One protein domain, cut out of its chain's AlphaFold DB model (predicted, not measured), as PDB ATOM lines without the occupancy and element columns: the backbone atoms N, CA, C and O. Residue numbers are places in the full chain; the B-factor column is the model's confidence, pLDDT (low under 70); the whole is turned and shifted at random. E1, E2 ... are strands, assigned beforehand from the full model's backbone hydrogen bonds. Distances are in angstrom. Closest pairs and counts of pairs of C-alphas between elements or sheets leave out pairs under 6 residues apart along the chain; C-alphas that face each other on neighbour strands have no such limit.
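What this domain is: This is residues 52 to 64 and 88 to 122 of the 140 residues of an uncharacterized protein of Nitritalea halalkaliphila LW7 (UniProt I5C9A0). Little regular structure is present: a small body of loops round a short two-strand ladder, E1 beside one end of E3, with a long arm sticking out, residues 88 to 95. After E3, residues 104 to 122 fold back as a wide loop with no named element. The printed part has 48 residues, no named helix and three strands, E1, E2 and E3, 18 residues, all strand; E1 and E3 are antiparallel. It is only just loose, close to extended, with a radius of gyration of the C-alphas of 13.9 A, and spans 46 by 26 by 16 A.

Where its parts are: E1 is residues 62 to 64, its C-alpha 62 at (-42.387, 4.989, -35.122). E2 is residues 88 to 92, 14.1 A long. E3 is residues 94 to 103, 24.6 A long, ending at C-alpha 103 (-41.714, 9.770, -36.178).

How they stand to each other: E1 and E3 are antiparallel at 171 degrees; N 64 and O 101 are 2.9 A apart, within hydrogen-bond range. E2 pairs with no named strand and runs on into E3 at 62 degrees.

The domain as a whole: Residues 65 to 87 are not printed, and C-alphas 64 and 88 are 33.3 A apart across this cut. Residue 113 is under pLDDT 70.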
ATOM      1  N   ARG A  52     -49.969   2.460 -35.552       90.44
ATOM      2  CA  ARG A  52     -48.551   2.122 -35.677       90.44
ATOM      3  C   ARG A  52     -48.372   0.837 -36.483       90.44
ATOM      4  O   ARG A  52     -49.090  -0.135 -36.260       90.44
ATOM      5  N   ILE A  53     -47.396   0.832 -37.388       91.38
ATOM      6  CA  ILE A  53     -46.956  -0.363 -38.106       91.38
ATOM      7  C   ILE A  53     -45.583  -0.767 -37.580       91.38
ATOM      8  O   ILE A  53     -44.571  -0.122 -37.870       91.38
ATOM      9  N   ASP A  54     -45.546  -1.846 -36.803       90.69
ATOM     10  CA  ASP A  54     -44.320  -2.294 -36.141       90.69
ATOM     11  C   ASP A  54     -43.242  -2.749 -37.133       90.69
ATOM     12  O   ASP A  54     -42.079  -2.410 -36.944       90.69
ATOM     13  N   ASP A  55     -43.617  -3.399 -38.237       91.56
ATOM     14  CA  ASP A  55     -42.665  -3.899 -39.244       91.56
ATOM     15  C   ASP A  55     -41.830  -2.788 -39.913       91.56
ATOM     16  O   ASP A  55     -40.688  -3.015 -40.324       91.56
ATOM     17  N   PHE A  56     -42.383  -1.574 -40.018       87.75
ATOM     18  CA  PHE A  56     -41.685  -0.401 -40.561       87.75
ATOM     19  C   PHE A  56     -41.063   0.483 -39.473       87.75
ATOM     20  O   PHE A  56     -40.265   1.368 -39.779       87.75
ATOM     21  N   SER A  57     -41.378   0.231 -38.204       88.69
ATOM     22  CA  SER A  57     -40.834   0.974 -37.070       88.69
ATOM     23  C   SER A  57     -39.467   0.401 -36.677       88.69
ATOM     24  O   SER A  57     -39.364  -0.745 -36.244       88.69
ATOM     25  N   ARG A  58     -38.387   1.180 -36.823       86.25
ATOM     26  CA  ARG A  58     -37.012   0.721 -36.542       86.25
ATOM     27  C   ARG A  58     -36.374   1.476 -35.384       86.25
ATOM     28  O   ARG A  58     -36.319   2.702 -35.387       86.25
ATOM     29  N   GLY A  59     -35.802   0.738 -34.433       86.50
ATOM     30  CA  GLY A  59     -35.160   1.330 -33.259       86.50
ATOM     31  C   GLY A  59     -36.155   2.182 -32.469       86.50
ATOM     32  O   GLY A  59     -37.205   1.685 -32.075       86.50
ATOM     33  N   ASN A  60     -35.836   3.464 -32.279       85.56
ATOM     34  CA  ASN A  60     -36.733   4.417 -31.619       85.56
ATOM     35  C   ASN A  60     -37.722   5.101 -32.579       85.56
ATOM     36  O   ASN A  60     -38.551   5.874 -32.107       85.56
ATOM     37  N   ASN A  61     -37.660   4.851 -33.890       86.69
ATOM     38  CA  ASN A  61     -38.582   5.470 -34.841       86.69
ATOM     39  C   ASN A  61     -39.936   4.748 -34.836       86.69
ATOM     40  O   ASN A  61     -40.003   3.520 -34.715       86.69
ATOM     41  N   SER A  62     -41.021   5.513 -34.974       89.31
ATOM     42  CA  SER A  62     -42.387   4.989 -35.122       89.31
ATOM     43  C   SER A  62     -42.881   5.277 -36.527       89.31
ATOM     44  O   SER A  62     -42.811   6.418 -36.972       89.31
ATOM     45  N   PHE A  63     -43.379   4.263 -37.223       90.94
ATOM     46  CA  PHE A  63     -44.047   4.444 -38.503       90.94
ATOM     47  C   PHE A  63     -45.552   4.308 -38.298       90.94
ATOM     48  O   PHE A  63     -46.030   3.253 -37.875       90.94
ATOM     49  N   GLU A  64     -46.303   5.376 -38.558       92.00
ATOM     50  CA  GLU A  64     -47.717   5.466 -38.192       92.00
ATOM     51  C   GLU A  64     -48.583   5.933 -39.349       92.00
ATOM     52  O   GLU A  64     -48.357   7.002 -39.907       92.00
ATOM     53  N   MET A  88     -81.485   4.496 -40.581       98.19
ATOM     54  CA  MET A  88     -80.798   4.422 -41.863       98.19
ATOM     55  C   MET A  88     -79.868   5.611 -41.993       98.19
ATOM     56  O   MET A  88     -80.293   6.752 -41.862       98.19
ATOM     57  N   GLN A  89     -78.607   5.347 -42.291       97.88
ATOM     58  CA  GLN A  89     -77.579   6.356 -42.456       97.88
ATOM     59  C   GLN A  89     -76.911   6.187 -43.812       97.88
ATOM     60  O   GLN A  89     -76.686   5.069 -44.270       97.88
ATOM     61  N   ALA A  90     -76.572   7.297 -44.448       98.19
ATOM     62  CA  ALA A  90     -75.735   7.320 -45.632       98.19
ATOM     63  C   ALA A  90     -74.791   8.514 -45.558       98.19
ATOM     64  O   ALA A  90     -75.134   9.562 -45.010       98.19
ATOM     65  N   GLY A  91     -73.605   8.367 -46.126       97.38
ATOM     66  CA  GLY A  91     -72.639   9.448 -46.145       97.38
ATOM     67  C   GLY A  91     -71.494   9.202 -47.105       97.38
ATOM     68  O   GLY A  91     -71.444   8.207 -47.830       97.38
ATOM     69  N   TYR A  92     -70.568  10.147 -47.093       96.19
ATOM     70  CA  TYR A  92     -69.361  10.127 -47.904       96.19
ATOM     71  C   TYR A  92     -68.157  10.281 -46.986       96.19
ATOM     72  O   TYR A  92     -68.193  11.088 -46.061       96.19
ATOM     73  N   ARG A  93     -67.117   9.480 -47.196       93.50
ATOM     74  CA  ARG A  93     -65.897   9.509 -46.386       93.50
ATOM     75  C   ARG A  93     -64.827  10.248 -47.167       93.50
ATOM     76  O   ARG A  93     -64.379   9.752 -48.192       93.50
ATOM     77  N   ILE A  94     -64.486  11.451 -46.719       91.81
ATOM     78  CA  ILE A  94     -63.449  12.281 -47.328       91.81
ATOM     79  C   ILE A  94     -62.177  12.097 -46.514       91.81
ATOM     80  O   ILE A  94     -62.075  12.623 -45.402       91.81
ATOM     81  N   ASP A  95     -61.221  11.365 -47.072       87.50
ATOM     82  CA  ASP A  95     -59.910  11.154 -46.473       87.50
ATOM     83  C   ASP A  95     -59.092  12.449 -46.606       87.50
ATOM     84  O   ASP A  95     -58.547  12.769 -47.660       87.50
ATOM     85  N   TRP A  96     -59.065  13.252 -45.539       78.44
ATOM     86  CA  TRP A  96     -58.312  14.510 -45.482       78.44
ATOM     87  C   TRP A  96     -56.820  14.252 -45.257       78.44
ATOM     88  O   TRP A  96     -55.966  14.928 -45.827       78.44
ATOM     89  N   SER A  97     -56.504  13.270 -44.417       80.31
ATOM     90  CA  SER A  97     -55.171  12.692 -44.302       80.31
ATOM     91  C   SER A  97     -55.331  11.185 -44.177       80.31
ATOM     92  O   SER A  97     -56.064  10.713 -43.315       80.31
ATOM     93  N   PHE A  98     -54.683  10.413 -45.036       83.88
ATOM     94  CA  PHE A  98     -54.620   8.955 -44.892       83.88
ATOM     95  C   PHE A  98     -53.206   8.496 -45.238       83.88
ATOM     96  O   PHE A  98     -52.979   7.549 -45.973       83.88
ATOM     97  N   ASP A  99     -52.222   9.219 -44.734       88.44
ATOM     98  CA  ASP A  99     -50.824   9.023 -45.084       88.44
ATOM     99  C   ASP A  99     -50.075   8.440 -43.889       88.44
ATOM    100  O   ASP A  99     -50.543   8.495 -42.747       88.44
ATOM    101  N   ALA A 100     -48.915   7.849 -44.156       88.19
ATOM    102  CA  ALA A 100     -48.039   7.377 -43.102       88.19
ATOM    103  C   ALA A 100     -46.955   8.409 -42.800       88.19
ATOM    104  O   ALA A 100     -46.303   8.931 -43.709       88.19
ATOM    105  N   ASP A 101     -46.751   8.658 -41.514       90.12
ATOM    106  CA  ASP A 101     -45.720   9.526 -40.972       90.12
ATOM    107  C   ASP A 101     -44.620   8.690 -40.314       90.12
ATOM    108  O   ASP A 101     -44.890   7.703 -39.625       90.12
ATOM    109  N   GLU A 102     -43.368   9.102 -40.519       88.31
ATOM    110  CA  GLU A 102     -42.224   8.573 -39.781       88.31
ATOM    111  C   GLU A 102     -41.890   9.525 -38.627       88.31
ATOM    112  O   GLU A 102     -41.519  10.683 -38.831       88.31
ATOM    113  N   LEU A 103     -42.046   9.042 -37.397       88.00
ATOM    114  CA  LEU A 103     -41.714   9.770 -36.178       88.00
ATOM    115  C   LEU A 103     -40.274   9.474 -35.772       88.00
ATOM    116  O   LEU A 103     -39.987   8.437 -35.165       88.00
ATOM    117  N   ASP A 104     -39.378  10.413 -36.061       82.75
ATOM    118  CA  ASP A 104     -37.975  10.337 -35.655       82.75
ATOM    119  C   ASP A 104     -37.828  10.356 -34.122       82.75
ATOM    120  O   ASP A 104     -38.253  11.293 -33.427       82.75
ATOM    121  N   GLY A 105     -37.241   9.285 -33.587       82.94
ATOM    122  CA  GLY A 105     -37.120   9.055 -32.150       82.94
ATOM    123  C   GLY A 105     -38.464   8.932 -31.419       82.94
ATOM    124  O   GLY A 105     -38.511   9.184 -30.215       82.94
ATOM    125  N   GLY A 106     -39.553   8.621 -32.134       76.69
ATOM    126  CA  GLY A 106     -40.892   8.451 -31.561       76.69
ATOM    127  C   GLY A 106     -41.531   9.765 -31.108       76.69
ATOM    128  O   GLY A 106     -42.454   9.768 -30.296       76.69
ATOM    129  N   ARG A 107     -41.014  10.903 -31.585       82.12
ATOM    130  CA  ARG A 107     -41.512  12.223 -31.198       82.12
ATOM    131  C   ARG A 107     -42.763  12.577 -31.987       82.12
ATOM    132  O   ARG A 107     -42.721  12.780 -33.197       82.12
ATOM    133  N   GLU A 108     -43.856  12.720 -31.256       81.88
ATOM    134  CA  GLU A 108     -45.127  13.213 -31.769       81.88
ATOM    135  C   GLU A 108     -45.014  14.635 -32.327       81.88
ATOM    136  O   GLU A 108     -44.476  15.538 -31.680       81.88
ATOM    137  N   PHE A 109     -45.596  14.857 -33.505       84.12
ATOM    138  CA  PHE A 109     -45.782  16.190 -34.066       84.12
ATOM    139  C   PHE A 109     -47.228  16.405 -34.505       84.12
ATOM    140  O   PHE A 109     -47.941  15.476 -34.880       84.12
ATOM    141  N   PHE A 110     -47.655  17.666 -34.473       79.44
ATOM    142  CA  PHE A 110     -48.958  18.077 -34.974       79.44
ATOM    143  C   PHE A 110     -48.819  18.660 -36.378       79.44
ATOM    144  O   PHE A 110     -48.122  19.655 -36.591       79.44
ATOM    145  N   ARG A 111     -49.525  18.048 -37.326       80.75
ATOM    146  CA  ARG A 111     -49.709  18.557 -38.683       80.75
ATOM    147  C   ARG A 111     -51.063  19.259 -38.738       80.75
ATOM    148  O   ARG A 111     -52.096  18.624 -38.915       80.75
ATOM    149  N   GLY A 112     -51.060  20.566 -38.486       74.56
ATOM    150  CA  GLY A 112     -52.269  21.383 -38.616       74.56
ATOM    151  C   GLY A 112     -52.724  21.507 -40.071       74.56
ATOM    152  O   GLY A 112     -52.054  21.036 -40.985       74.56
ATOM    153  N   PHE A 113     -53.827  22.224 -40.299       69.50
ATOM    154  CA  PHE A 113     -54.419  22.413 -41.634       69.50
ATOM    155  C   PHE A 113     -53.475  23.020 -42.691       69.50
ATOM    156  O   PHE A 113     -53.726  22.872 -43.882       69.50
ATOM    157  N   PHE A 114     -52.397  23.685 -42.264       76.62
ATOM    158  CA  PHE A 114     -51.394  24.323 -43.128       76.62
ATOM    159  C   PHE A 114     -49.980  23.750 -42.930       76.62
ATOM    160  O   PHE A 114     -48.993  24.402 -43.264       76.62
ATOM    161  N   GLY A 115     -49.864  22.567 -42.322       76.69
ATOM    162  CA  GLY A 115     -48.576  21.905 -42.124       76.69
ATOM    163  C   GLY A 115     -47.979  21.423 -43.448       76.69
ATOM    164  O   GLY A 115     -48.684  20.845 -44.272       76.69
ATOM    165  N   SER A 116     -46.679  21.642 -43.646       79.31
ATOM    166  CA  SER A 116     -45.932  21.213 -44.838       79.31
ATOM    167  C   SER A 116     -44.937  20.083 -44.546       79.31
ATOM    168  O   SER A 116     -43.958  19.927 -45.273       79.31
ATOM    169  N   GLN A 117     -45.125  19.349 -43.446       84.69
ATOM    170  CA  GLN A 117     -44.270  18.222 -43.079       84.69
ATOM    171  C   GLN A 117     -44.270  17.153 -44.183       84.69
ATOM    172  O   GLN A 117     -45.277  16.929 -44.856       84.69
ATOM    173  N   GLU A 118     -43.146  16.475 -44.380       84.50
ATOM    174  CA  GLU A 118     -43.072  15.379 -45.346       84.50
ATOM    175  C   GLU A 118     -43.811  14.142 -44.811       84.50
ATOM    176  O   GLU A 118     -43.976  13.986 -43.601       84.50
ATOM    177  N   PHE A 119     -44.335  13.311 -45.708       86.75
ATOM    178  CA  PHE A 119     -44.976  12.041 -45.360       86.75
ATOM    179  C   PHE A 119     -43.998  10.910 -45.682       86.75
ATOM    180  O   PHE A 119     -43.369  10.945 -46.738       86.75
ATOM    181  N   GLY A 120     -43.913   9.895 -44.823       84.94
ATOM    182  CA  GLY A 120     -43.110   8.695 -45.083       84.94
ATOM    183  C   GLY A 120     -43.715   7.810 -46.179       84.94
ATOM    184  O   GLY A 120     -42.995   7.175 -46.944       84.94
ATOM    185  N   MET A 121     -45.045   7.805 -46.306       88.19
ATOM    186  CA  MET A 121     -45.755   7.170 -47.420       88.19
ATOM    187  C   MET A 121     -47.065   7.900 -47.693       88.19
ATOM    188  O   MET A 121     -47.784   8.240 -46.756       88.19
ATOM    189  N   ARG A 122     -47.397   8.092 -48.975       87.19
ATOM    190  CA  ARG A 122     -48.672   8.689 -49.386       87.19
ATOM    191  C   ARG A 122     -49.677   7.652 -49.845       87.19
ATOM    192  O   ARG A 122     -49.307   6.689 -50.519       87.19
TER     193      ARG A 122